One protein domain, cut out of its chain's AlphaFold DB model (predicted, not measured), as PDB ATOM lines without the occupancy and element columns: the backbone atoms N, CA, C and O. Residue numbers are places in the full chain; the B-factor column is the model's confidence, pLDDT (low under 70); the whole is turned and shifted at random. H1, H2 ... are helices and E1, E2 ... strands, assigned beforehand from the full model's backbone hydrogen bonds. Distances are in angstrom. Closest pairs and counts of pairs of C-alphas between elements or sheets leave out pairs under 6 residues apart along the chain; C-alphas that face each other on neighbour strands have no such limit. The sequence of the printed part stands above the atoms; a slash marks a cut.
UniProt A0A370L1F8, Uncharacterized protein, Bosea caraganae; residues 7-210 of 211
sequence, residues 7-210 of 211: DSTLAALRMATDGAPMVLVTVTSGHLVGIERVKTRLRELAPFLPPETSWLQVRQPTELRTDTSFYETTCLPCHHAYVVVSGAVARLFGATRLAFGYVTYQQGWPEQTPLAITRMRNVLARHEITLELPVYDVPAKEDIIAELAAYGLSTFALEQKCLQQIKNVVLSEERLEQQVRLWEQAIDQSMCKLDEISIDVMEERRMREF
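Overview. This is residues 7 to 210 of the 211 residues of an uncharacterized protein of Bosea caraganae (UniProt A0A370L1F8). A twisted sheet of three strands, E1, E2 and E5, lies between two helices, H2 over one face and H3 over the other; beyond H3 comes H6, which packs on it and on H4, these three helices running the same way. A small parallel pair, E3 and E4, sits beside H3 and H4, H5 lies far out, packed on H1, and the long stretch 151 to 172 returns from H5 to H6. The 204 printed residues hold seven named helices and five named strands, in the order H1 E1 H2 E2 H3 E3 H4 E4 H5 H6 E5 H7, a mixed class. The larger sheet has the order E1 E2 E5 and is mixed. The whole is compact and rounded, with a radius of gyration of the C-alphas of 16.5 A and spans of 43 by 37 by 31 A.

Along the chain. Find C-alpha 23 at (204.231, 132.438, 75.147), where E1, residues 23 to 28, begins; E2 is residues 54 to 59 and E5 residues 200 to 206, 17.6 A. Then look for H2, residues 35 to 45, 15.4 A, and H3, residues 76 to 93, 25.4 A. H6, residues 173 to 191, runs 26.6 A from C-alpha 173 at (180.129, 147.102, 54.266); H4 is residues 114 to 126, 18.7 A. E3 is residues 97 to 99 and E4 130 to 132; H1 is residues 7 to 17, H5 141 to 150, and H7 207 to 210, ending at (199.874, 128.884, 88.712).

Arrangement. Parallel E1 and E2 bring N 26 to 2.9 A from O 56; antiparallel E2 and E5 bring N 57 to 2.8 A from O 203. H2 and H3 are on opposite faces, at heights over the sheet of 10.1 A and 9.6 A. E1, H2, E2 and E3, H4, E4 are strand-helix-strand units, parallel neighbours with a helix between, with right-handed crossovers; N 98 and O 130 are 2.9 A apart. H6 touches H3, closest C-alphas His 80 and Ile 187 at 5.9 A, and H4, Val 123 and Asp 188 at 5.9 A. H1 touches H5, closest C-alphas Asp 7 and Ile 144 at 6.7 A, at a steep tilt of 47 degrees. H7 touches H2, closest C-alphas Arg 43 and Phe 210 at 4.9 A. In H1 to H6 every O i to N i+4 pair is within hydrogen-bond range; H7 is too short for one.

Size, cuts and confidence. The farthest C-alphas, Glu 174 and Arg 208, are 47.8 A apart. The printed part has no cut. Long links are E2 to H3, E3 to H4 and H5 to H6. Only residue 65 is under 70 in pLDDT.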
ATOM      1  N   ASP A   7     187.509 131.515  73.783       98.00
ATOM      2  CA  ASP A   7     188.058 131.222  72.461       98.00
ATOM      3  C   ASP A   7     189.598 131.201  72.496       98.00
ATOM      4  O   ASP A   7     190.234 130.262  72.022       98.00
ATOM      5  N   SER A   8     190.217 132.178  73.173       98.19
ATOM      6  CA  SER A   8     191.675 132.196  73.375       98.19
ATOM      7  C   SER A   8     192.173 131.122  74.348       98.19
ATOM      8  O   SER A   8     193.319 130.690  74.234       98.19
ATOM      9  N   THR A   9     191.321 130.650  75.265       98.31
ATOM     10  CA  THR A   9     191.612 129.496  76.132       98.31
ATOM     11  C   THR A   9     191.678 128.213  75.318       98.31
ATOM     12  O   THR A   9     192.668 127.491  75.409       98.31
ATOM     13  N   LEU A  10     190.668 127.943  74.488       97.62
ATOM     14  CA  LEU A  10     190.672 126.751  73.647       97.62
ATOM     15  C   LEU A  10     191.796 126.798  72.606       97.62
ATOM     16  O   LEU A  10     192.457 125.789  72.379       97.62
ATOM     17  N   ALA A  11     192.085 127.975  72.042       97.62
ATOM     18  CA  ALA A  11     193.236 128.146  71.164       97.62
ATOM     19  C   ALA A  11     194.551 127.785  71.873       97.62
ATOM     20  O   ALA A  11     195.359 127.063  71.303       97.62
ATOM     21  N   ALA A  12     194.756 128.220  73.122       97.50
ATOM     22  CA  ALA A  12     195.949 127.857  73.890       97.50
ATOM     23  C   ALA A  12     196.046 126.341  74.151       97.50
ATOM     24  O   ALA A  12     197.132 125.780  74.035       97.50
ATOM     25  N   LEU A  13     194.924 125.674  74.446       96.50
ATOM     26  CA  LEU A  13     194.879 124.216  74.613       96.50
ATOM     27  C   LEU A  13     195.260 123.480  73.321       96.50
ATOM     28  O   LEU A  13     196.124 122.610  73.354       96.50
ATOM     29  N   ARG A  14     194.672 123.865  72.180       95.12
ATOM     30  CA  ARG A  14     194.990 123.267  70.870       95.12
ATOM     31  C   ARG A  14     196.433 123.554  70.438       95.12
ATOM     32  O   ARG A  14     197.091 122.693  69.878       95.12
ATOM     33  N   MET A  15     196.976 124.724  70.769       94.06
ATOM     34  CA  MET A  15     198.397 125.011  70.530       94.06
ATOM     35  C   MET A  15     199.326 124.170  71.414       94.06
ATOM     36  O   MET A  15     200.454 123.887  71.023       94.06
ATOM     37  N   ALA A  16     198.886 123.771  72.610       92.62
ATOM     38  CA  ALA A  16     199.704 122.967  73.517       92.62
ATOM     39  C   ALA A  16     199.866 121.529  73.027       92.62
ATOM     40  O   ALA A  16     200.916 120.926  73.255       92.62
ATOM     41  N   THR A  17     198.864 120.993  72.324       85.50
ATOM     42  CA  THR A  17     198.935 119.646  71.747       85.50
ATOM     43  C   THR A  17     199.969 119.532  70.629       85.50
ATOM     44  O   THR A  17     200.508 118.448  70.426       85.50
ATOM     45  N   ASP A  18     200.322 120.643  69.976       77.75
ATOM     46  CA  ASP A  18     201.356 120.683  68.932       77.75
ATOM     47  C   ASP A  18     202.788 120.566  69.494       77.75
ATOM     48  O   ASP A  18     203.744 120.402  68.735       77.75
ATOM     49  N   GLY A  19     202.972 120.681  70.817       78.94
ATOM     50  CA  GLY A  19     204.263 120.514  71.500       78.94
ATOM     51  C   GLY A  19     205.282 121.645  71.290       78.94
ATOM     52  O   GLY A  19     206.372 121.600  71.861       78.94
ATOM     53  N   ALA A  20     204.948 122.670  70.503       85.50
ATOM     54  CA  ALA A  20     205.812 123.826  70.294       85.50
ATOM     55  C   ALA A  20     205.898 124.702  71.563       85.50
ATOM     56  O   ALA A  20     204.881 124.911  72.236       85.50
ATOM     57  N   PRO A  21     207.078 125.271  71.890       92.12
ATOM     58  CA  PRO A  21     207.187 126.288  72.930       92.12
ATOM     59  C   PRO A  21     206.243 127.456  72.640       92.12
ATOM     60  O   PRO A  21     206.166 127.932  71.506       92.12
ATOM     61  N   MET A  22     205.536 127.931  73.663       94.69
ATOM     62  CA  MET A  22     204.567 129.013  73.513       94.69
ATOM     63  C   MET A  22     204.739 130.082  74.587       94.69
ATOM     64  O   MET A  22     205.139 129.803  75.719       94.69
ATOM     65  N   VAL A  23     204.351 131.304  74.230       97.88
ATOM     66  CA  VAL A  23     204.231 132.438  75.147       97.88
ATOM     67  C   VAL A  23     202.804 132.969  75.059       97.88
ATOM     68  O   VAL A  23     202.315 133.330  73.986       97.88
ATOM     69  N   LEU A  24     202.113 133.011  76.195       98.50
ATOM     70  CA  LEU A  24     200.793 133.617  76.309       98.50
ATOM     71  C   LEU A  24     200.952 135.114  76.567       98.50
ATOM     72  O   LEU A  24     201.616 135.512  77.515       98.50
ATOM     73  N   VAL A  25     200.312 135.951  75.755       98.62
ATOM     74  CA  VAL A  25     200.414 137.415  75.874       98.62
ATOM     75  C   VAL A  25     199.034 138.009  76.111       98.62
ATOM     76  O   VAL A  25     198.156 137.884  75.253       98.62
ATOM     77  N   THR A  26     198.851 138.671  77.251       98.56
ATOM     78  CA  THR A  26     197.649 139.434  77.597       98.56
ATOM     79  C   THR A  26     197.971 140.920  77.579       98.56
ATOM     80  O   THR A  26     198.819 141.377  78.337       98.56
ATOM     81  N   VAL A  27     197.267 141.687  76.748       97.62
ATOM     82  CA  VAL A  27     197.405 143.149  76.724       97.62
ATOM     83  C   VAL A  27     196.427 143.786  77.715       97.62
ATOM     84  O   VAL A  27     195.251 143.422  77.752       97.62
ATOM     85  N   THR A  28     196.897 144.740  78.516       96.81
ATOM     86  CA  THR A  28     196.105 145.524  79.477       96.81
ATOM     87  C   THR A  28     196.249 147.016  79.188       96.81
ATOM     88  O   THR A  28     197.312 147.495  78.811       96.81
ATOM     89  N   SER A  29     195.187 147.783  79.402       94.19
ATOM     90  CA  SER A  29     195.153 149.235  79.213       94.19
ATOM     91  C   SER A  29     194.292 149.881  80.303       94.19
ATOM     92  O   SER A  29     193.602 149.185  81.046       94.19
ATOM     93  N   GLY A  30     194.288 151.214  80.394       91.94
ATOM     94  CA  GLY A  30     193.489 151.933  81.398       91.94
ATOM     95  C   GLY A  30     191.969 151.749  81.267       91.94
ATOM     96  O   GLY A  30     191.237 152.032  82.209       91.94
ATOM     97  N   HIS A  31     191.482 151.262  80.121       90.81
ATOM     98  CA  HIS A  31     190.062 150.983  79.887       90.81
ATOM     99  C   HIS A  31     189.709 149.487  79.977       90.81
ATOM    100  O   HIS A  31     188.554 149.124  79.738       90.81
ATOM    101  N   LEU A  32     190.682 148.624  80.293       95.38
ATOM    102  CA  LEU A  32     190.493 147.190  80.498       95.38
ATOM    103  C   LEU A  32     190.511 146.874  81.993       95.38
ATOM    104  O   LEU A  32     191.447 147.230  82.704       95.38
ATOM    105  N   VAL A  33     189.476 146.182  82.474       95.81
ATOM    106  CA  VAL A  33     189.330 145.863  83.902       95.81
ATOM    107  C   VAL A  33     189.185 144.368  84.167       95.81
ATOM    108  O   VAL A  33     188.584 143.615  83.393       95.81
ATOM    109  N   GLY A  34     189.699 143.933  85.318       97.00
ATOM    110  CA  GLY A  34     189.537 142.568  85.820       97.00
ATOM    111  C   GLY A  34     190.587 141.574  85.324       97.00
ATOM    112  O   GLY A  34     190.214 140.455  84.974       97.00
ATOM    113  N   ILE A  35     191.869 141.967  85.325       97.88
ATOM    114  CA  ILE A  35     193.018 141.085  85.038       97.88
ATOM    115  C   ILE A  35     193.052 139.838  85.936       97.88
ATOM    116  O   ILE A  35     193.432 138.762  85.486       97.88
ATOM    117  N   GLU A  36     192.554 139.931  87.171       98.06
ATOM    118  CA  GLU A  36     192.495 138.794  88.098       98.06
ATOM    119  C   GLU A  36     191.656 137.621  87.568       98.06
ATOM    120  O   GLU A  36     191.952 136.466  87.866       98.06
ATOM    121  N   ARG A  37     190.661 137.877  86.707       98.25
ATOM    122  CA  ARG A  37     189.911 136.800  86.036       98.25
ATOM    123  C   ARG A  37     190.778 136.056  85.023       98.25
ATOM    124  O   ARG A  37     190.699 134.834  84.953       98.25
ATOM    125  N   VAL A  38     191.658 136.766  84.316       98.50
ATOM    126  CA  VAL A  38     192.639 136.146  83.414       98.50
ATOM    127  C   VAL A  38     193.587 135.265  84.220       98.50
ATOM    128  O   VAL A  38     193.820 134.124  83.841       98.50
ATOM    129  N   LYS A  39     194.051 135.728  85.389       98.50
ATOM    130  CA  LYS A  39     194.863 134.908  86.303       98.50
ATOM    131  C   LYS A  39     194.114 133.674  86.803       98.50
ATOM    132  O   LYS A  39     194.704 132.603  86.879       98.50
ATOM    133  N   THR A  40     192.816 133.778  87.091       98.44
ATOM    134  CA  THR A  40     191.974 132.604  87.379       98.44
ATOM    135  C   THR A  40     191.949 131.629  86.205       98.44
ATOM    136  O   THR A  40     192.155 130.438  86.420       98.44
ATOM    137  N   ARG A  41     191.808 132.116  84.965       98.56
ATOM    138  CA  ARG A  41     191.894 131.259  83.775       98.56
ATOM    139  C   ARG A  41     193.272 130.605  83.610       98.56
ATOM    140  O   ARG A  41     193.352 129.463  83.179       98.56
ATOM    141  N   LEU A  42     194.355 131.294  83.956       98.50
ATOM    142  CA  LEU A  42     195.702 130.714  83.905       98.50
ATOM    143  C   LEU A  42     195.883 129.593  84.935       98.50
ATOM    144  O   LEU A  42     196.484 128.580  84.601       98.50
ATOM    145  N   ARG A  43     195.310 129.722  86.141       98.56
ATOM    146  CA  ARG A  43     195.270 128.622  87.129       98.56
ATOM    147  C   ARG A  43     194.508 127.411  86.600       98.56
ATOM    148  O   ARG A  43     194.974 126.290  86.749       98.56
ATOM    149  N   GLU A  44     193.376 127.644  85.937       98.25
ATOM    150  CA  GLU A  44     192.619 126.589  85.253       98.25
ATOM    151  C   GLU A  44     193.446 125.885  84.161       98.25
ATOM    152  O   GLU A  44     193.374 124.669  84.024       98.25
ATOM    153  N   LEU A  45     194.251 126.634  83.401       97.44
ATOM    154  CA  LEU A  45     195.078 126.108  82.308       97.44
ATOM    155  C   LEU A  45     196.398 125.461  82.758       97.44
ATOM    156  O   LEU A  45     196.957 124.647  82.023       97.44
ATOM    157  N   ALA A  46     196.914 125.800  83.940       97.44
ATOM    158  CA  ALA A  46     198.232 125.374  84.421       97.44
ATOM    159  C   ALA A  46     198.482 123.845  84.439       97.44
ATOM    160  O   ALA A  46     199.635 123.436  84.230       97.44
ATOM    161  N   PRO A  47     197.471 122.978  84.666       96.38
ATOM    162  CA  PRO A  47     197.628 121.528  84.543       96.38
ATOM    163  C   PRO A  47     197.781 121.037  83.096       96.38
ATOM    164  O   PRO A  47     198.369 119.981  82.882       96.38
ATOM    165  N   PHE A  48     197.266 121.787  82.116       95.75
ATOM    166  CA  PHE A  48     197.188 121.381  80.706       95.75
ATOM    167  C   PHE A  48     198.332 121.928  79.854       95.75
ATOM    168  O   PHE A  48     198.683 121.340  78.835       95.75
ATOM    169  N   LEU A  49     198.915 123.057  80.257       96.06
ATOM    170  CA  LEU A  49     200.015 123.684  79.535       96.06
ATOM    171  C   LEU A  49     201.386 123.220  80.062       96.06
ATOM    172  O   LEU A  49     201.523 122.917  81.257       96.06
ATOM    173  N   PRO A  50     202.430 123.207  79.205       95.56
ATOM    174  CA  PRO A  50     203.797 122.955  79.642       95.56
ATOM    175  C   PRO A  50     204.203 123.870  80.814       95.56
ATOM    176  O   PRO A  50     203.929 125.070  80.768       95.56
ATOM    177  N   PRO A  51     204.893 123.357  81.853       95.75
ATOM    178  CA  PRO A  51     205.276 124.151  83.029       95.75
ATOM    179  C   PRO A  51     206.122 125.391  82.707       95.75
ATOM    180  O   PRO A  51     206.086 126.371  83.454       95.75
ATOM    181  N   GLU A  52     206.874 125.329  81.605       95.44
ATOM    182  CA  GLU A  52     207.774 126.382  81.126       95.44
ATOM    183  C   GLU A  52     207.096 127.384  80.180       95.44
ATOM    184  O   GLU A  52     207.737 128.342  79.762       95.44
ATOM    185  N   THR A  53     205.807 127.210  79.865       96.94
ATOM    186  CA  THR A  53     205.040 128.219  79.127       96.94
ATOM    187  C   THR A  53     205.012 129.522  79.926       96.94
ATOM    188  O   THR A  53     204.509 129.558  81.054       96.94
ATOM    189  N   SER A  54     205.540 130.597  79.339       97.38
ATOM    190  CA  SER A  54     205.480 131.940  79.921       97.38
ATOM    191  C   SER A  54     204.127 132.589  79.647       97.38
ATOM    192  O   SER A  54     203.558 132.459  78.561       97.38
ATOM    193  N   TRP A  55     203.634 133.339  80.623       98.50
ATOM    194  CA  TRP A  55     202.573 134.318  80.460       98.50
ATOM    195  C   TRP A  55     203.124 135.717  80.717       98.50
ATOM    196  O   TRP A  55     203.755 135.959  81.745       98.50
ATOM    197  N   LEU A  56     202.849 136.622  79.781       98.62
ATOM    198  CA  LEU A  56     203.211 138.029  79.834       98.62
ATOM    199  C   LEU A  56     201.941 138.875  79.922       98.62
ATOM    200  O   LEU A  56     201.091 138.838  79.023       98.62
ATOM    201  N   GLN A  57     201.840 139.684  80.971       98.44
ATOM    202  CA  GLN A  57     200.930 140.818  81.007       98.44
ATOM    203  C   GLN A  57     201.660 142.045  80.461       98.44
ATOM    204  O   GLN A  57     202.605 142.540  81.068       98.44
ATOM    205  N   VAL A  58     201.197 142.560  79.329       97.94
ATOM    206  CA  VAL A  58     201.819 143.686  78.632       97.94
ATOM    207  C   VAL A  58     200.910 144.902  78.702       97.94
ATOM    208  O   VAL A  58     199.714 144.813  78.410       97.94
ATOM    209  N   ARG A  59     201.459 146.066  79.046       96.12
ATOM    210  CA  ARG A  59     200.728 147.327  78.920       96.12
ATOM    211  C   ARG A  59     200.583 147.681  77.444       96.12
ATOM    212  O   ARG A  59     201.563 147.699  76.707       96.12
ATOM    213  N   GLN A  60     199.365 148.002  77.017       93.06
ATOM    214  CA  GLN A  60     199.104 148.518  75.679       93.06
ATOM    215  C   GLN A  60     199.970 149.768  75.445       93.06
ATOM    216  O   GLN A  60     199.825 150.734  76.203       93.06
ATOM    217  N   PRO A  61     200.836 149.777  74.417       87.50
ATOM    218  CA  PRO A  61     201.647 150.943  74.111       87.50
ATOM    219  C   PRO A  61     200.753 152.138  73.789       87.50
ATOM    220  O   PRO A  61     199.791 152.025  73.027       87.50
ATOM    221  N   THR A  62     201.072 153.293  74.370       78.25
ATOM    222  CA  THR A  62     200.381 154.555  74.069       78.25
ATOM    223  C   THR A  62     200.855 155.173  72.759       78.25
ATOM    224  O   THR A  62     200.160 156.013  72.200       78.25
ATOM    225  N   GLU A  63     202.022 154.762  72.263       77.75
ATOM    226  CA  GLU A  63     202.606 155.266  71.030       77.75
ATOM    227  C   GLU A  63     203.085 154.105  70.154       77.75
ATOM    228  O   GLU A  63     204.097 153.469  70.432       77.75
ATOM    229  N   LEU A  64     202.344 153.837  69.076       77.38
ATOM    230  CA  LEU A  64     202.687 152.830  68.061       77.38
ATOM    231  C   LEU A  64     203.417 153.439  66.852       77.38
ATOM    232  O   LEU A  64     203.553 152.776  65.823       77.38
ATOM    233  N   ARG A  65     203.840 154.711  66.973       68.69
ATOM    234  CA  ARG A  65     204.547 155.511  65.951       68.69
ATOM    235  C   ARG A  65     203.855 155.549  64.579       68.69
ATOM    236  O   ARG A  65     204.507 155.753  63.551       68.69
ATOM    237  N   THR A  66     202.535 155.404  64.600       71.00
ATOM    238  CA  THR A  66     201.636 155.442  63.448       71.00
ATOM    239  C   THR A  66     200.434 156.292  63.833       71.00
ATOM    240  O   THR A  66     199.927 156.162  64.948       71.00
ATOM    241  N   ASP A  67     199.998 157.181  62.941       76.12
ATOM    242  CA  ASP A  67     198.743 157.905  63.133       76.12
ATOM    243  C   ASP A  67     197.591 156.896  63.113       76.12
ATOM    244  O   ASP A  67     197.536 156.032  62.248       76.12
ATOM    245  N   THR A  68     196.698 156.973  64.090       77.44
ATOM    246  CA  THR A  68     195.514 156.110  64.194       77.44
ATOM    247  C   THR A  68     194.235 156.932  64.345       77.44
ATOM    248  O   THR A  68     193.186 156.393  64.694       77.44
ATOM    249  N   SER A  69     194.305 158.249  64.115       78.56
ATOM    250  CA  SER A  69     193.179 159.182  64.262       78.56
ATOM    251  C   SER A  69     192.063 158.955  63.238       78.56
ATOM    252  O   SER A  69     190.927 159.368  63.458       78.56
ATOM    253  N   PHE A  70     192.363 158.254  62.144       81.88
ATOM    254  CA  PHE A  70     191.411 157.907  61.090       81.88
ATOM    255  C   PHE A  70     190.460 156.760  61.450       81.88
ATOM    256  O   PHE A  70     189.525 156.485  60.685       81.88
ATOM    257  N   TYR A  71     190.718 156.041  62.547       85.50
ATOM    258  CA  TYR A  71     189.851 154.941  62.927       85.50
ATOM    259  C   TYR A  71     188.509 155.454  63.420       85.50
ATOM    260  O   TYR A  71     188.415 156.379  64.226       85.50
ATOM    261  N   GLU A  72     187.458 154.765  63.002       87.06
ATOM    262  CA  GLU A  72     186.173 154.901  63.661       87.06
ATOM    263  C   GLU A  72     186.178 154.261  65.046       87.06
ATOM    264  O   GLU A  72     187.036 153.438  65.381       87.06
ATOM    265  N   THR A  73     185.175 154.625  65.847       88.31
ATOM    266  CA  THR A  73     184.989 154.084  67.196       88.31
ATOM    267  C   THR A  73     184.570 152.618  67.091       88.31
ATOM    268  O   THR A  73     183.392 152.290  67.094       88.31
ATOM    269  N   THR A  74     185.549 151.737  66.927       91.62
ATOM    270  CA  THR A  74     185.412 150.284  66.781       91.62
ATOM    271  C   THR A  74     186.519 149.587  67.576       91.62
ATOM    272  O   THR A  74     187.312 150.235  68.261       91.62
ATOM    273  N   CYS A  75     186.622 148.260  67.466       91.25
ATOM    274  CA  CYS A  75     187.722 147.501  68.062       91.25
ATOM    275  C   CYS A  75     189.038 147.553  67.261       91.25
ATOM    276  O   CYS A  75     190.083 147.214  67.821       91.25
ATOM    277  N   LEU A  76     189.031 148.018  66.002       93.75
ATOM    278  CA  LEU A  76     190.218 148.033  65.131       93.75
ATOM    279  C   LEU A  76     191.438 148.780  65.715       93.75
ATOM    280  O   LEU A  76     192.527 148.209  65.642       93.75
ATOM    281  N   PRO A  77     191.318 149.968  66.353       91.94
ATOM    282  CA  PRO A  77     192.466 150.643  66.970       91.94
ATOM    283  C   PRO A  77     193.142 149.810  68.062       91.94
ATOM    284  O   PRO A  77     194.365 149.698  68.117       91.94
ATOM    285  N   CYS A  78     192.345 149.201  68.943       91.69
ATOM    286  CA  CYS A  78     192.884 148.351  70.003       91.69
ATOM    287  C   CYS A  78     193.499 147.088  69.403       91.69
ATOM    288  O   CYS A  78     194.575 146.662  69.815       91.69
ATOM    289  N   HIS A  79     192.854 146.523  68.382       94.69
ATOM    290  CA  HIS A  79     193.362 145.334  67.722       94.69
ATOM    291  C   HIS A  79     194.660 145.595  66.943       94.69
ATOM    292  O   HIS A  79     195.542 144.740  66.931       94.69
ATOM    293  N   HIS A  80     194.831 146.779  66.348       95.31
ATOM    294  CA  HIS A  80     196.115 147.218  65.789       95.31
ATOM    295  C   HIS A  80     197.214 147.150  66.854       95.31
ATOM    296  O   HIS A  80     198.228 146.491  66.628       95.31
ATOM    297  N   ALA A  81     196.975 147.705  68.046       93.94
ATOM    298  CA  ALA A  81     197.923 147.604  69.153       93.94
ATOM    299  C   ALA A  81     198.223 146.147  69.539       93.94
ATOM    300  O   ALA A  81     199.373 145.803  69.788       93.94
ATOM    301  N   TYR A  82     197.216 145.270  69.556       96.06
ATOM    302  CA  TYR A  82     197.401 143.860  69.914       96.06
ATOM    303  C   TYR A  82     198.254 143.096  68.900       96.06
ATOM    304  O   TYR A  82     199.069 142.271  69.307       96.06
ATOM    305  N   VAL A  83     198.089 143.370  67.602       97.00
ATOM    306  CA  VAL A  83     198.908 142.763  66.538       97.00
ATOM    307  C   VAL A  83     200.344 143.280  66.593       97.00
ATOM    308  O   VAL A  83     201.284 142.510  66.448       97.00
ATOM    309  N   VAL A  84     200.535 144.570  66.855       95.81
ATOM    310  CA  VAL A  84     201.882 145.151  66.930       95.81
ATOM    311  C   VAL A  84     202.627 144.671  68.175       95.81
ATOM    312  O   VAL A  84     203.783 144.271  68.081       95.81
ATOM    313  N   VAL A  85     201.960 144.633  69.332       96.25
ATOM    314  CA  VAL A  85     202.525 144.059  70.564       96.25
ATOM    315  C   VAL A  85     202.893 142.596  70.358       96.25
ATOM    316  O   VAL A  85     203.960 142.170  70.791       96.25
ATOM    317  N   SER A  86     202.039 141.818  69.692       96.75
ATOM    318  CA  SER A  86     202.334 140.410  69.440       96.75
ATOM    319  C   SER A  86     203.515 140.235  68.488       96.75
ATOM    320  O   SER A  86     204.358 139.390  68.762       96.75
ATOM    321  N   GLY A  87     203.643 141.072  67.454       96.62
ATOM    322  CA  GLY A  87     204.821 141.122  66.585       96.62
ATOM    323  C   GLY A  87     206.109 141.477  67.335       96.62
ATOM    324  O   GLY A  87     207.115 140.784  67.194       96.62
ATOM    325  N   ALA A  88     206.073 142.500  68.192       95.56
ATOM    326  CA  ALA A  88     207.219 142.898  69.012       95.56
ATOM    327  C   ALA A  88     207.646 141.779  69.975       95.56
ATOM    328  O   ALA A  88     208.822 141.428  70.044       95.56
ATOM    329  N   VAL A  89     206.688 141.164  70.678       96.06
ATOM    330  CA  VAL A  89     206.962 140.021  71.560       96.06
ATOM    331  C   VAL A  89     207.472 138.825  70.759       96.06
ATOM    332  O   VAL A  89     208.429 138.183  71.178       96.06
ATOM    333  N   ALA A  90     206.898 138.534  69.589       96.00
ATOM    334  CA  ALA A  90     207.376 137.452  68.737       96.00
ATOM    335  C   ALA A  90     208.851 137.648  68.367       96.00
ATOM    336  O   ALA A  90     209.641 136.723  68.527       96.00
ATOM    337  N   ARG A  91     209.252 138.869  67.998       94.31
ATOM    338  CA  ARG A  91     210.655 139.208  67.731       94.31
ATOM    339  C   ARG A  91     211.552 139.011  68.956       94.31
ATOM    340  O   ARG A  91     212.606 138.396  68.824       94.31
ATOM    341  N   LEU A  92     211.123 139.459  70.141       93.25
ATOM    342  CA  LEU A  92     211.876 139.285  71.396       93.25
ATOM    343  C   LEU A  92     212.136 137.810  71.738       93.25
ATOM    344  O   LEU A  92     213.190 137.482  72.278       93.25
ATOM    345  N   PHE A  93     211.193 136.924  71.415       94.06
ATOM    346  CA  PHE A  93     211.282 135.487  71.697       94.06
ATOM    347  C   PHE A  93     211.727 134.645  70.489       94.06
ATOM    348  O   PHE A  93     211.782 133.421  70.594       94.06
ATOM    349  N   GLY A  94     212.033 135.265  69.343       94.62
ATOM    350  CA  GLY A  94     212.369 134.554  68.104       94.62
ATOM    351  C   GLY A  94     211.229 133.684  67.552       94.62
ATOM    352  O   GLY A  94     211.483 132.678  66.894       94.62
ATOM    353  N   ALA A  95     209.974 134.031  67.843       95.88
ATOM    354  CA  ALA A  95     208.802 133.311  67.365       95.88
ATOM    355  C   ALA A  95     208.405 133.764  65.951       95.88
ATOM    356  O   ALA A  95     208.345 134.953  65.653       95.88
ATOM    357  N   THR A  96     208.051 132.802  65.101       96.69
ATOM    358  CA  THR A  96     207.587 133.031  63.718       96.69
ATOM    359  C   THR A  96     206.102 132.715  63.534       96.69
ATOM    360  O   THR A  96     205.583 132.732  62.421       96.69
ATOM    361  N   ARG A  97     205.392 132.405  64.626       97.62
ATOM    362  CA  ARG A  97     203.971 132.035  64.637       97.62
ATOM    363  C   ARG A  97     203.222 132.924  65.622       97.62
ATOM    364  O   ARG A  97     203.638 133.072  66.770       97.62
ATOM    365  N   LEU A  98     202.094 133.480  65.190       98.00
ATOM    366  CA  LEU A  98     201.174 134.234  66.035       98.00
ATOM    367  C   LEU A  98     199.801 133.577  66.032       98.00
ATOM    368  O   LEU A  98     199.117 133.570  65.013       98.00
ATOM    369  N   ALA A  99     199.373 133.095  67.197       97.88
ATOM    370  CA  ALA A  99     198.054 132.501  67.368       97.88
ATOM    371  C   ALA A  99     197.034 133.501  67.940       97.88
ATOM    372  O   ALA A  99     197.314 134.182  68.935       97.88
ATOM    373  N   PHE A 100     195.831 133.546  67.366       98.25
ATOM    374  CA  PHE A 100     194.671 134.268  67.902       98.25
ATOM    375  C   PHE A 100     193.488 133.315  68.093       98.25
ATOM    376  O   PHE A 100     193.268 132.405  67.298       98.25
ATOM    377  N   GLY A 101     192.693 133.546  69.140       97.38
ATOM    378  CA  GLY A 101     191.469 132.787  69.414       97.38
ATOM    379  C   GLY A 101     190.266 133.269  68.607       97.38
ATOM    380  O   GLY A 101     189.212 133.473  69.190       97.38
ATOM    381  N   TYR A 102     190.431 133.552  67.315       97.75
ATOM    382  CA  TYR A 102     189.311 133.967  66.465       97.75
ATOM    383  C   TYR A 102     188.442 132.780  66.071       97.75
ATOM    384  O   TYR A 102     188.958 131.684  65.872       97.75
ATOM    385  N   VAL A 103     187.149 133.037  65.889       96.69
ATOM    386  CA  VAL A 103     186.106 132.029  65.637       96.69
ATOM    387  C   VAL A 103     185.132 132.527  64.569       96.69
ATOM    388  O   VAL A 103     184.869 133.729  64.468       96.69
ATOM    389  N   THR A 104     184.541 131.631  63.775       94.31
ATOM    390  CA  THR A 104     183.618 132.034  62.696       94.31
ATOM    391  C   THR A 104     182.336 132.692  63.202       94.31
ATOM    392  O   THR A 104     181.826 133.606  62.558       94.31
ATOM    393  N   TYR A 105     181.820 132.313  64.373       94.44
ATOM    394  CA  TYR A 105     180.598 132.929  64.913       94.44
ATOM    395  C   TYR A 105     180.793 134.374  65.410       94.44
ATOM    396  O   TYR A 105     179.828 135.038  65.785       94.44
ATOM    397  N   GLN A 106     182.031 134.879  65.423       93.00
ATOM    398  CA  GLN A 106     182.379 136.258  65.775       93.00
ATOM    399  C   GLN A 106     182.717 137.125  64.552       93.00
ATOM    400  O   GLN A 106     183.223 138.231  64.706       93.00
ATOM    401  N   GLN A 107     182.367 136.703  63.335       91.69
ATOM    402  CA  GLN A 107     182.620 137.475  62.107       91.69
ATOM    403  C   GLN A 107     181.941 138.859  62.052       91.69
ATOM    404  O   GLN A 107     182.290 139.667  61.198       91.69
ATOM    405  N   GLY A 108     181.000 139.154  62.956       90.62
ATOM    406  CA  GLY A 108     180.427 140.496  63.108       90.62
ATOM    407  C   GLY A 108     181.381 141.525  63.732       90.62
ATOM    408  O   GLY A 108     181.125 142.724  63.635       90.62
ATOM    409  N   TRP A 109     182.475 141.091  64.367       92.69
ATOM    410  CA  TRP A 109     183.519 141.990  64.860       92.69
ATOM    411  C   TRP A 109     184.426 142.411  63.697       92.69
ATOM    412  O   TRP A 109     184.932 141.526  63.003       92.69
ATOM    413  N   PRO A 110     184.672 143.718  63.474       94.62
ATOM    414  CA  PRO A 110     185.421 144.207  62.313       94.62
ATOM    415  C   PRO A 110     186.756 143.488  62.066       94.62
ATOM    416  O   PRO A 110     187.077 143.151  60.925       94.62
ATOM    417  N   GLU A 111     187.500 143.200  63.133       94.94
ATOM    418  CA  GLU A 111     188.802 142.529  63.118       94.94
ATOM    419  C   GLU A 111     188.740 141.017  62.824       94.94
ATOM    420  O   GLU A 111     189.741 140.440  62.406       94.94
ATOM    421  N   GLN A 112     187.580 140.374  63.006       96.12
ATOM    422  CA  GLN A 112     187.380 138.931  62.781       96.12
ATOM    423  C   GLN A 112     186.617 138.619  61.485       96.12
ATOM    424  O   GLN A 112     186.298 137.460  61.202       96.12
ATOM    425  N   THR A 113     186.333 139.633  60.670       96.06
ATOM    426  CA  THR A 113     185.746 139.431  59.341       96.06
ATOM    427  C   THR A 113     186.712 138.635  58.447       96.06
ATOM    428  O   THR A 113     187.934 138.762  58.591       96.06
ATOM    429  N   PRO A 114     186.219 137.846  57.469       96.12
ATOM    430  CA  PRO A 114     187.092 137.135  56.528       96.12
ATOM    431  C   PRO A 114     188.072 138.063  55.792       96.12
ATOM    432  O   PRO A 114     189.228 137.695  55.556       96.12
ATOM    433  N   LEU A 115     187.633 139.290  55.480       96.75
ATOM    434  CA  LEU A 115     188.476 140.328  54.894       96.75
ATOM    435  C   LEU A 115     189.614 140.722  55.845       96.75
ATOM    436  O   LEU A 115     190.776 140.644  55.447       96.75
ATOM    437  N   ALA A 116     189.304 141.107  57.089       97.50
ATOM    438  CA  ALA A 116     190.311 141.522  58.066       97.50
ATOM    439  C   ALA A 116     191.320 140.407  58.360       97.50
ATOM    440  O   ALA A 116     192.524 140.650  58.334       97.50
ATOM    441  N   ILE A 117     190.858 139.166  58.525       98.00
ATOM    442  CA  ILE A 117     191.733 138.004  58.725       98.00
ATOM    443  C   ILE A 117     192.679 137.812  57.539       98.00
ATOM    444  O   ILE A 117     193.878 137.602  57.731       98.00
ATOM    445  N   THR A 118     192.164 137.906  56.310       98.25
ATOM    446  CA  THR A 118     192.982 137.774  55.098       98.25
ATOM    447  C   THR A 118     194.027 138.887  55.010       98.25
ATOM    448  O   THR A 118     195.194 138.608  54.740       98.25
ATOM    449  N   ARG A 119     193.648 140.140  55.298       98.19
ATOM    450  CA  ARG A 119     194.583 141.275  55.314       98.19
ATOM    451  C   ARG A 119     195.644 141.136  56.402       98.19
ATOM    452  O   ARG A 119     196.825 141.289  56.106       98.19
ATOM    453  N   MET A 120     195.253 140.767  57.620       98.38
ATOM    454  CA  MET A 120     196.186 140.536  58.725       98.38
ATOM    455  C   MET A 120     197.177 139.419  58.397       98.38
ATOM    456  O   MET A 120     198.371 139.584  58.629       98.38
ATOM    457  N   ARG A 121     196.709 138.311  57.809       98.62
ATOM    458  CA  ARG A 121     197.582 137.218  57.358       98.62
ATOM    459  C   ARG A 121     198.617 137.709  56.349       98.62
ATOM    460  O   ARG A 121     199.789 137.388  56.496       98.62
ATOM    461  N   ASN A 122     198.196 138.497  55.362       98.38
ATOM    462  CA  ASN A 122     199.096 139.033  54.341       98.38
ATOM    463  C   ASN A 122     200.135 139.990  54.936       98.38
ATOM    464  O   ASN A 122     201.305 139.900  54.580       98.38
ATOM    465  N   VAL A 123     199.725 140.874  55.852       98.06
ATOM    466  CA  VAL A 123     200.647 141.774  56.561       98.06
ATOM    467  C   VAL A 123     201.668 140.964  57.348       98.06
ATOM    468  O   VAL A 123     202.858 141.128  57.127       98.06
ATOM    469  N   LEU A 124     201.225 140.050  58.216       98.38
ATOM    470  CA  LEU A 124     202.128 139.241  59.039       98.38
ATOM    471  C   LEU A 124     203.099 138.411  58.190       98.38
ATOM    472  O   LEU A 124     204.284 138.351  58.513       98.38
ATOM    473  N   ALA A 125     202.639 137.864  57.060       98.25
ATOM    474  CA  ALA A 125     203.487 137.112  56.142       98.25
ATOM    475  C   ALA A 125     204.616 137.959  55.524       98.25
ATOM    476  O   ALA A 125     205.708 137.436  55.315       98.25
ATOM    477  N   ARG A 126     204.402 139.265  55.278       97.62
ATOM    478  CA  ARG A 126     205.474 140.183  54.833       97.62
ATOM    479  C   ARG A 126     206.581 140.356  55.876       97.62
ATOM    480  O   ARG A 126     207.694 140.714  55.508       97.62
ATOM    481  N   HIS A 127     206.277 140.080  57.142       97.12
ATOM    482  CA  HIS A 127     207.203 140.148  58.276       97.12
ATOM    483  C   HIS A 127     207.623 138.754  58.764       97.12
ATOM    484  O   HIS A 127     207.983 138.601  59.925       97.12
ATOM    485  N   GLU A 128     207.543 137.734  57.897       97.19
ATOM    486  CA  GLU A 128     207.951 136.344  58.177       97.19
ATOM    487  C   GLU A 128     207.216 135.696  59.365       97.19
ATOM    488  O   GLU A 128     207.691 134.740  59.983       97.19
ATOM    489  N   ILE A 129     206.016 136.193  59.670       98.12
ATOM    490  CA  ILE A 129     205.164 135.687  60.740       98.12
ATOM    491  C   ILE A 129     203.951 134.973  60.144       98.12
ATOM    492  O   ILE A 129     203.170 135.529  59.373       98.12
ATOM    493  N   THR A 130     203.742 133.732  60.569       98.25
ATOM    494  CA  THR A 130     202.564 132.938  60.219       98.25
ATOM    495  C   THR A 130     201.424 133.227  61.191       98.25
ATOM    496  O   THR A 130     201.579 133.089  62.405       98.25
ATOM    497  N   LEU A 131     200.259 133.606  60.659       98.50
ATOM    498  CA  LEU A 131     199.029 133.730  61.439       98.50
ATOM    499  C   LEU A 131     198.366 132.365  61.626       98.50
ATOM    500  O   LEU A 131     198.021 131.707  60.644       98.50
ATOM    501  N   GLU A 132     198.059 132.026  62.872       97.69
ATOM    502  CA  GLU A 132     197.348 130.806  63.236       97.69
ATOM    503  C   GLU A 132     196.060 131.106  63.979       97.69
ATOM    504  O   GLU A 132     196.021 131.921  64.900       97.69
ATOM    505  N   LEU A 133     194.995 130.415  63.585       97.88
ATOM    506  CA  LEU A 133     193.676 130.558  64.185       97.88
ATOM    507  C   LEU A 133     193.163 129.161  64.580       97.88
ATOM    508  O   LEU A 133     192.347 128.589  63.858       97.88
ATOM    509  N   PRO A 134     193.656 128.583  65.694       96.88
ATOM    510  CA  PRO A 134     193.466 127.161  66.022       96.88
ATOM    511  C   PRO A 134     192.013 126.742  66.272       96.88
ATOM    512  O   PRO A 134     191.720 125.556  66.387       96.88
ATOM    513  N   VAL A 135     191.118 127.719  66.425       97.25
ATOM    514  CA  VAL A 135     189.694 127.532  66.736       97.25
ATOM    515  C   VAL A 135     188.784 128.223  65.719       97.25
ATOM    516  O   VAL A 135     187.593 128.377  65.968       97.25
ATOM    517  N   TYR A 136     189.323 128.662  64.575       97.12
ATOM    518  CA  TYR A 136     188.540 129.414  63.591       97.12
ATOM    519  C   TYR A 136     187.384 128.608  63.013       97.12
ATOM    520  O   TYR A 136     186.341 129.171  62.711       97.12
ATOM    521  N   ASP A 137     187.575 127.300  62.886       94.00
ATOM    522  CA  ASP A 137     186.625 126.342  62.339       94.00
ATOM    523  C   ASP A 137     185.449 126.022  63.273       94.00
ATOM    524  O   ASP A 137     184.517 125.336  62.854       94.00
ATOM    525  N   VAL A 138     185.461 126.520  64.514       95.50
ATOM    526  CA  VAL A 138     184.395 126.251  65.481       95.50
ATOM    527  C   VAL A 138     183.144 127.077  65.139       95.50
ATOM    528  O   VAL A 138     183.179 128.313  65.222       95.50
ATOM    529  N   PRO A 139     182.021 126.427  64.773       92.62
ATOM    530  CA  PRO A 139     180.905 127.113  64.135       92.62
ATOM    531  C   PRO A 139     180.012 127.855  65.127       92.62
ATOM    532  O   PRO A 139     179.392 128.843  64.732       92.62
ATOM    533  N   ALA A 140     179.949 127.424  66.391       96.06
ATOM    534  CA  ALA A 140     179.107 128.043  67.404       96.06
ATOM    535  C   ALA A 140     179.813 128.218  68.755       96.06
ATOM    536  O   ALA A 140     180.759 127.524  69.127       96.06
ATOM    537  N   LYS A 141     179.300 129.170  69.535       97.00
ATOM    538  CA  LYS A 141     179.788 129.466  70.885       97.00
ATOM    539  C   LYS A 141     179.574 128.284  71.832       97.00
ATOM    540  O   LYS A 141     180.361 128.073  72.756       97.00
ATOM    541  N   GLU A 142     178.490 127.553  71.630       97.69
ATOM    542  CA  GLU A 142     178.095 126.382  72.404       97.69
ATOM    543  C   GLU A 142     179.125 125.257  72.266       97.69
ATOM    544  O   GLU A 142     179.406 124.584  73.254       97.69
ATOM    545  N   ASP A 143     179.762 125.131  71.100       97.62
ATOM    546  CA  ASP A 143     180.806 124.134  70.851       97.62
ATOM    547  C   ASP A 143     182.074 124.451  71.655       97.62
ATOM    548  O   ASP A 143     182.591 123.585  72.356       97.62
ATOM    549  N   ILE A 144     182.507 125.722  71.683       97.69
ATOM    550  CA  ILE A 144     183.615 126.156  72.554       97.69
ATOM    551  C   ILE A 144     183.289 125.867  74.025       97.69
ATOM    552  O   ILE A 144     184.143 125.420  74.790       97.69
ATOM    553  N   ILE A 145     182.052 126.144  74.449       98.12
ATOM    554  CA  ILE A 145     181.603 125.888  75.823       98.12
ATOM    555  C   ILE A 145     181.658 124.391  76.142       98.12
ATOM    556  O   ILE A 145     182.139 124.029  77.218       98.12
ATOM    557  N   ALA A 146     181.189 123.541  75.228       98.00
ATOM    558  CA  ALA A 146     181.205 122.094  75.382       98.00
ATOM    559  C   ALA A 146     182.639 121.548  75.446       98.00
ATOM    560  O   ALA A 146     182.944 120.757  76.337       98.00
ATOM    561  N   GLU A 147     183.537 122.022  74.576       97.25
ATOM    562  CA  GLU A 147     184.951 121.638  74.595       97.25
ATOM    563  C   GLU A 147     185.623 122.046  75.912       97.25
ATOM    564  O   GLU A 147     186.241 121.211  76.567       97.25
ATOM    565  N   LEU A 148     185.451 123.289  76.374       97.88
ATOM    566  CA  LEU A 148     186.016 123.731  77.657       97.88
ATOM    567  C   LEU A 148     185.481 122.918  78.842       97.88
ATOM    568  O   LEU A 148     186.248 122.568  79.741       97.88
ATOM    569  N   ALA A 149     184.188 122.587  78.835       97.94
ATOM    570  CA  ALA A 149     183.586 121.741  79.859       97.94
ATOM    571  C   ALA A 149     184.163 120.314  79.842       97.94
ATOM    572  O   ALA A 149     184.365 119.736  80.909       97.94
ATOM    573  N   ALA A 150     184.492 119.768  78.666       97.50
ATOM    574  CA  ALA A 150     185.144 118.463  78.536       97.50
ATOM    575  C   ALA A 150     186.564 118.441  79.136       97.50
ATOM    576  O   ALA A 150     186.991 117.411  79.654       97.50
ATOM    577  N   TYR A 151     187.261 119.583  79.149       96.44
ATOM    578  CA  TYR A 151     188.522 119.764  79.883       96.44
ATOM    579  C   TYR A 151     188.327 120.038  81.388       96.44
ATOM    580  O   TYR A 151     189.304 120.224  82.109       96.44
ATOM    581  N   GLY A 152     187.089 120.093  81.890       97.69
ATOM    582  CA  GLY A 152     186.798 120.456  83.280       97.69
ATOM    583  C   GLY A 152     187.057 121.933  83.603       97.69
ATOM    584  O   GLY A 152     187.189 122.289  84.774       97.69
ATOM    585  N   LEU A 153     187.142 122.796  82.586       98.06
ATOM    586  CA  LEU A 153     187.374 124.229  82.753       98.06
ATOM    587  C   LEU A 153     186.062 124.997  82.910       98.06
ATOM    588  O   LEU A 153     185.000 124.569  82.450       98.06
ATOM    589  N   SER A 154     186.129 126.195  83.499       97.62
ATOM    590  CA  SER A 154     184.947 127.048  83.571       97.62
ATOM    591  C   SER A 154     184.518 127.533  82.181       97.62
ATOM    592  O   SER A 154     185.329 127.878  81.314       97.62
ATOM    593  N   THR A 155     183.204 127.618  81.976       96.88
ATOM    594  CA  THR A 155     182.584 128.064  80.715       96.88
ATOM    595  C   THR A 155     182.369 129.586  80.668       96.88
ATOM    596  O   THR A 155     181.884 130.149  79.676       96.88
ATOM    597  N   PHE A 156     182.758 130.293  81.735       96.25
ATOM    598  CA  PHE A 156     182.689 131.747  81.823       96.25
ATOM    599  C   PHE A 156     183.776 132.409  80.968       96.25
ATOM    600  O   PHE A 156     184.913 131.951  80.887       96.25
ATOM    601  N   ALA A 157     183.446 133.542  80.343       94.06
ATOM    602  CA  ALA A 157     184.459 134.379  79.711       94.06
ATOM    603  C   ALA A 157     185.219 135.145  80.804       94.06
ATOM    604  O   ALA A 157     184.660 136.052  81.426       94.06
ATOM    605  N   LEU A 158     186.478 134.768  81.035       97.12
ATOM    606  CA  LEU A 158     187.330 135.317  82.092       97.12
ATOM    607  C   LEU A 158     188.284 136.410  81.578       97.12
ATOM    608  O   LEU A 158     189.258 136.760  82.237       97.12
ATOM    609  N   GLU A 159     187.980 136.985  80.416       95.94
ATOM    610  CA  GLU A 159     188.724 138.106  79.852       95.94
ATOM    611  C   GLU A 159     188.456 139.437  80.558       95.94
ATOM    612  O   GLU A 159     187.400 139.664  81.169       95.94
ATOM    613  N   GLN A 160     189.412 140.355  80.426       96.88
ATOM    614  CA  GLN A 160     189.243 141.741  80.854       96.88
ATOM    615  C   GLN A 160     188.025 142.370  80.156       96.88
ATOM    616  O   GLN A 160     187.791 142.139  78.972       96.88
ATOM    617  N   LYS A 161     187.221 143.158  80.881       95.06
ATOM    618  CA  LYS A 161     186.113 143.903  80.265       95.06
ATOM    619  C   LYS A 161     186.627 145.223  79.714       95.06
ATOM    620  O   LYS A 161     187.316 145.949  80.426       95.06
ATOM    621  N   CYS A 162     186.258 145.526  78.474       93.19
ATOM    622  CA  CYS A 162     186.536 146.804  77.839       93.19
ATOM    623  C   CYS A 162     185.421 147.802  78.156       93.19
ATOM    624  O   CYS A 162     184.273 147.613  77.757       93.19
ATOM    625  N   LEU A 163     185.764 148.890  78.846       90.50
ATOM    626  CA  LEU A 163     184.819 149.959  79.188       90.50
ATOM    627  C   LEU A 163     184.411 150.809  77.973       90.50
ATOM    628  O   LEU A 163     183.439 151.555  78.036       90.50
ATOM    629  N   GLN A 164     185.151 150.711  76.864       86.81
ATOM    630  CA  GLN A 164     184.896 151.474  75.640       86.81
ATOM    631  C   GLN A 164     183.998 150.738  74.639       86.81
ATOM    632  O   GLN A 164     183.415 151.387  73.779       86.81
ATOM    633  N   GLN A 165     183.821 149.419  74.777       82.38
ATOM    634  CA  GLN A 165     183.113 148.575  73.803       82.38
ATOM    635  C   GLN A 165     181.667 149.021  73.540       82.38
ATOM    636  O   GLN A 165     181.177 148.902  72.423       82.38
ATOM    637  N   ILE A 166     180.997 149.587  74.549       79.38
ATOM    638  CA  ILE A 166     179.632 150.128  74.429       79.38
ATOM    639  C   ILE A 166     179.519 151.304  73.447       79.38
ATOM    640  O   ILE A 166     178.414 151.673  73.067       79.38
ATOM    641  N   LYS A 167     180.646 151.915  73.068       82.19
ATOM    642  CA  LYS A 167     180.706 153.044  72.135       82.19
ATOM    643  C   LYS A 167     180.932 152.597  70.691       82.19
ATOM    644  O   LYS A 167     181.008 153.455  69.817       82.19
ATOM    645  N   ASN A 168     181.077 151.291  70.448       87.19
ATOM    646  CA  ASN A 168     181.392 150.788  69.122       87.19
ATOM    647  C   ASN A 168     180.250 151.062  68.141       87.19
ATOM    648  O   ASN A 168     179.102 150.696  68.393       87.19
ATOM    649  N   VAL A 169     180.589 151.667  67.007       89.44
ATOM    650  CA  VAL A 169     179.656 151.870  65.900       89.44
ATOM    651  C   VAL A 169     179.596 150.624  65.018       89.44
ATOM    652  O   VAL A 169     180.577 149.891  64.880       89.44
ATOM    653  N   VAL A 170     178.435 150.392  64.408       90.62
ATOM    654  CA  VAL A 170     178.278 149.388  63.350       90.62
ATOM    655  C   VAL A 170     178.611 150.057  62.021       90.62
ATOM    656  O   VAL A 170     178.014 151.076  61.676       90.62
ATOM    657  N   LEU A 171     179.569 149.495  61.290       91.69
ATOM    658  CA  LEU A 171     179.994 150.013  59.993       91.69
ATOM    659  C   LEU A 171     179.129 149.433  58.869       91.69
ATOM    660  O   LEU A 171     178.741 148.266  58.920       91.69
ATOM    661  N   SER A 172     178.875 150.230  57.827       94.25
ATOM    662  CA  SER A 172     178.418 149.687  56.543       94.25
ATOM    663  C   SER A 172     179.519 148.833  55.907       94.25
ATOM    664  O   SER A 172     180.691 148.976  56.249       94.25
ATOM    665  N   GLU A 173     179.164 147.970  54.956       94.69
ATOM    666  CA  GLU A 173     180.129 147.102  54.266       94.69
ATOM    667  C   GLU A 173     181.258 147.896  53.585       94.69
ATOM    668  O   GLU A 173     182.435 147.632  53.827       94.69
ATOM    669  N   GLU A 174     180.912 148.938  52.821       96.06
ATOM    670  CA  GLU A 174     181.886 149.827  52.168       96.06
ATOM    671  C   GLU A 174     182.824 150.483  53.191       96.06
ATOM    672  O   GLU A 174     184.048 150.533  53.017       96.06
ATOM    673  N   ARG A 175     182.257 150.962  54.304       95.38
ATOM    674  CA  ARG A 175     183.039 151.652  55.324       95.38
ATOM    675  C   ARG A 175     183.928 150.695  56.107       95.38
ATOM    676  O   ARG A 175     185.063 151.050  56.421       95.38
ATOM    677  N   LEU A 176     183.445 149.487  56.382       95.12
ATOM    678  CA  LEU A 176     184.227 148.403  56.962       95.12
ATOM    679  C   LEU A 176     185.426 148.069  56.071       95.12
ATOM    680  O   LEU A 176     186.546 148.015  56.572       95.12
ATOM    681  N   GLU A 177     185.230 147.919  54.761       97.06
ATOM    682  CA  GLU A 177     186.329 147.651  53.827       97.06
ATOM    683  C   GLU A 177     187.378 148.774  53.850       97.06
ATOM    684  O   GLU A 177     188.584 148.513  53.862       97.06
ATOM    685  N   GLN A 178     186.943 150.036  53.887       96.62
ATOM    686  CA  GLN A 178     187.852 151.175  53.998       96.62
ATOM    687  C   GLN A 178     188.625 151.169  55.326       96.62
ATOM    688  O   GLN A 178     189.839 151.365  55.329       96.62
ATOM    689  N   GLN A 179     187.945 150.922  56.446       96.38
ATOM    690  CA  GLN A 179     188.569 150.872  57.769       96.38
ATOM    691  C   GLN A 179     189.554 149.703  57.893       96.38
ATOM    692  O   GLN A 179     190.640 149.883  58.436       96.38
ATOM    693  N   VAL A 180     189.239 148.538  57.320       97.06
ATOM    694  CA  VAL A 180     190.155 147.388  57.274       97.06
ATOM    695  C   VAL A 180     191.378 147.675  56.397       97.06
ATOM    696  O   VAL A 180     192.478 147.262  56.751       97.06
ATOM    697  N   ARG A 181     191.238 148.423  55.294       96.94
ATOM    698  CA  ARG A 181     192.389 148.868  54.485       96.94
ATOM    699  C   ARG A 181     193.320 149.798  55.263       96.94
ATOM    700  O   ARG A 181     194.534 149.617  55.217       96.94
ATOM    701  N   LEU A 182     192.763 150.765  55.988       96.31
ATOM    702  CA  LEU A 182     193.547 151.656  56.850       96.31
ATOM    703  C   LEU A 182     194.228 150.874  57.982       96.31
ATOM    704  O   LEU A 182     195.400 151.090  58.267       96.31
ATOM    705  N   TRP A 183     193.514 149.912  58.566       96.50
ATOM    706  CA  TRP A 183     194.035 149.009  59.588       96.50
ATOM    707  C   TRP A 183     195.203 148.148  59.085       96.50
ATOM    708  O   TRP A 183     196.232 148.060  59.752       96.50
ATOM    709  N   GLU A 184     195.085 147.574  57.882       97.19
ATOM    710  CA  GLU A 184     196.156 146.826  57.208       97.19
ATOM    711  C   GLU A 184     197.424 147.681  57.071       97.19
ATOM    712  O   GLU A 184     198.509 147.252  57.465       97.19
ATOM    713  N   GLN A 185     197.279 148.902  56.546       96.25
ATOM    714  CA  GLN A 185     198.388 149.838  56.346       96.25
ATOM    715  C   GLN A 185     199.038 150.242  57.670       96.25
ATOM    716  O   GLN A 185     200.263 150.288  57.766       96.25
ATOM    717  N   ALA A 186     198.232 150.506  58.697       95.62
ATOM    718  CA  ALA A 186     198.720 150.937  60.000       95.62
ATOM    719  C   ALA A 186     199.507 149.841  60.723       95.62
ATOM    720  O   ALA A 186     200.555 150.119  61.313       95.62
ATOM    721  N   ILE A 187     199.025 148.594  60.661       96.38
ATOM    722  CA  ILE A 187     199.766 147.444  61.185       96.38
ATOM    723  C   ILE A 187     201.085 147.318  60.432       96.38
ATOM    724  O   ILE A 187     202.123 147.250  61.076       96.38
ATOM    725  N   ASP A 188     201.064 147.324  59.100       96.75
ATOM    726  CA  ASP A 188     202.273 147.150  58.290       96.75
ATOM    727  C   ASP A 188     203.336 148.213  58.608       96.75
ATOM    728  O   ASP A 188     204.493 147.883  58.861       96.75
ATOM    729  N   GLN A 189     202.924 149.481  58.710       95.50
ATOM    730  CA  GLN A 189     203.802 150.590  59.090       95.50
ATOM    731  C   GLN A 189     204.396 150.427  60.492       95.50
ATOM    732  O   GLN A 189     205.585 150.685  60.679       95.50
ATOM    733  N   SER A 190     203.597 149.997  61.473       95.38
ATOM    734  CA  SER A 190     204.096 149.730  62.826       95.38
ATOM    735  C   SER A 190     205.025 148.511  62.865       95.38
ATOM    736  O   SER A 190     206.027 148.535  63.573       95.38
ATOM    737  N   MET A 191     204.736 147.465  62.085       95.38
ATOM    738  CA  MET A 191     205.558 146.252  62.005       95.38
ATOM    739  C   MET A 191     206.933 146.526  61.363       95.38
ATOM    740  O   MET A 191     207.940 145.980  61.802       95.38
ATOM    741  N   CYS A 192     207.025 147.453  60.405       95.19
ATOM    742  CA  CYS A 192     208.315 147.914  59.871       95.19
ATOM    743  C   CYS A 192     209.215 148.590  60.921       95.19
ATOM    744  O   CYS A 192     210.412 148.736  60.692       95.19
ATOM    745  N   LYS A 193     208.649 149.020  62.055       93.69
ATOM    746  CA  LYS A 193     209.342 149.760  63.116       93.69
ATOM    747  C   LYS A 193     209.360 149.005  64.445       93.69
ATOM    748  O   LYS A 193     209.487 149.638  65.486       93.69
ATOM    749  N   LEU A 194     209.228 147.672  64.446       91.94
ATOM    750  CA  LEU A 194     209.177 146.895  65.696       91.94
ATOM    751  C   LEU A 194     210.372 147.156  66.626       91.94
ATOM    752  O   LEU A 194     210.186 147.167  67.838       91.94
ATOM    753  N   ASP A 195     211.564 147.415  66.079       88.62
ATOM    754  CA  ASP A 195     212.769 147.730  66.865       88.62
ATOM    755  C   ASP A 195     212.674 149.060  67.634       88.62
ATOM    756  O   ASP A 195     213.410 149.284  68.593       88.62
ATOM    757  N   GLU A 196     211.760 149.945  67.236       90.06
ATOM    758  CA  GLU A 196     211.517 151.236  67.883       90.06
ATOM    759  C   GLU A 196     210.394 151.167  68.933       90.06
ATOM    760  O   GLU A 196     210.133 152.148  69.637       90.06
ATOM    761  N   ILE A 197     209.701 150.027  69.041       88.31
ATOM    762  CA  ILE A 197     208.543 149.854  69.921       88.31
ATOM    763  C   ILE A 197     208.988 149.217  71.234       88.31
ATOM    764  O   ILE A 197     209.322 148.037  71.304       88.31
ATOM    765  N   SER A 198     208.936 150.004  72.308       87.88
ATOM    766  CA  SER A 198     209.170 149.502  73.661       87.88
ATOM    767  C   SER A 198     207.947 148.745  74.183       87.88
ATOM    768  O   SER A 198     206.824 149.258  74.150       87.88
ATOM    769  N   ILE A 199     208.171 147.531  74.687       93.00
ATOM    770  CA  ILE A 199     207.151 146.698  75.322       93.00
ATOM    771  C   ILE A 199     207.303 146.784  76.842       93.00
ATOM    772  O   ILE A 199     208.308 146.353  77.401       93.00
ATOM    773  N   ASP A 200     206.281 147.319  77.510       95.31
ATOM    774  CA  ASP A 200     206.192 147.376  78.973       95.31
ATOM    775  C   ASP A 200     205.530 146.095  79.505       95.31
ATOM    776  O   ASP A 200     204.301 145.946  79.481       95.31
ATOM    777  N   VAL A 201     206.360 145.143  79.938       97.19
ATOM    778  CA  VAL A 201     205.918 143.910  80.602       97.19
ATOM    779  C   VAL A 201     205.639 144.225  82.070       97.19
ATOM    780  O   VAL A 201     206.551 144.429  82.866       97.19
ATOM    781  N   MET A 202     204.359 144.244  82.429       97.62
ATOM    782  CA  MET A 202     203.898 144.531  83.787       97.62
ATOM    783  C   MET A 202     204.090 143.340  84.728       97.62
ATOM    784  O   MET A 202     204.337 143.520  85.918       97.62
ATOM    785  N   GLU A 203     203.918 142.128  84.204       98.12
ATOM    786  CA  GLU A 203     204.033 140.878  84.950       98.12
ATOM    787  C   GLU A 203     204.482 139.769  83.991       98.12
ATOM    788  O   GLU A 203     203.950 139.644  82.885       98.12
ATOM    789  N   GLU A 204     205.444 138.957  84.420       98.00
ATOM    790  CA  GLU A 204     205.851 137.723  83.749       98.00
ATOM    791  C   GLU A 204     205.797 136.581  84.760       98.00
ATOM    792  O   GLU A 204     206.358 136.690  85.852       98.00
ATOM    793  N   ARG A 205     205.125 135.486  84.395       98.19
ATOM    794  CA  ARG A 205     205.058 134.266  85.211       98.19
ATOM    795  C   ARG A 205     205.048 133.028  84.335       98.19
ATOM    796  O   ARG A 205     204.481 133.034  83.245       98.19
ATOM    797  N   ARG A 206     205.609 131.931  84.830       97.94
ATOM    798  CA  ARG A 206     205.543 130.613  84.184       97.94
ATOM    799  C   ARG A 206     204.328 129.824  84.658       97.94
ATOM    800  O   ARG A 206     203.896 129.972  85.801       97.94
ATOM    801  N   MET A 207     203.810 128.921  83.822       97.81
ATOM    802  CA  MET A 207     202.644 128.088  84.168       97.81
ATOM    803  C   MET A 207     202.833 127.276  85.452       97.81
ATOM    804  O   MET A 207     201.880 127.093  86.205       97.81
ATOM    805  N   ARG A 208     204.062 126.850  85.768       97.38
ATOM    806  CA  ARG A 208     204.376 126.176  87.041       97.38
ATOM    807  C   ARG A 208     204.040 126.993  88.293       97.38
ATOM    808  O   ARG A 208     203.827 126.407  89.342       97.38
ATOM    809  N   GLU A 209     203.984 128.318  88.194       97.81
ATOM    810  CA  GLU A 209     203.668 129.211  89.315       97.81
ATOM    811  C   GLU A 209     202.157 129.419  89.520       97.81
ATOM    812  O   GLU A 209     201.739 130.110  90.453       97.81
ATOM    813  N   PHE A 210     201.334 128.871  88.624       96.12
ATOM    814  CA  PHE A 210     199.874 128.884  88.712       96.12
ATOM    815  C   PHE A 210     199.295 127.553  89.219       96.12
ATOM    816  O   PHE A 210     198.073 127.441  89.316       96.12
TER     817      PHE A 210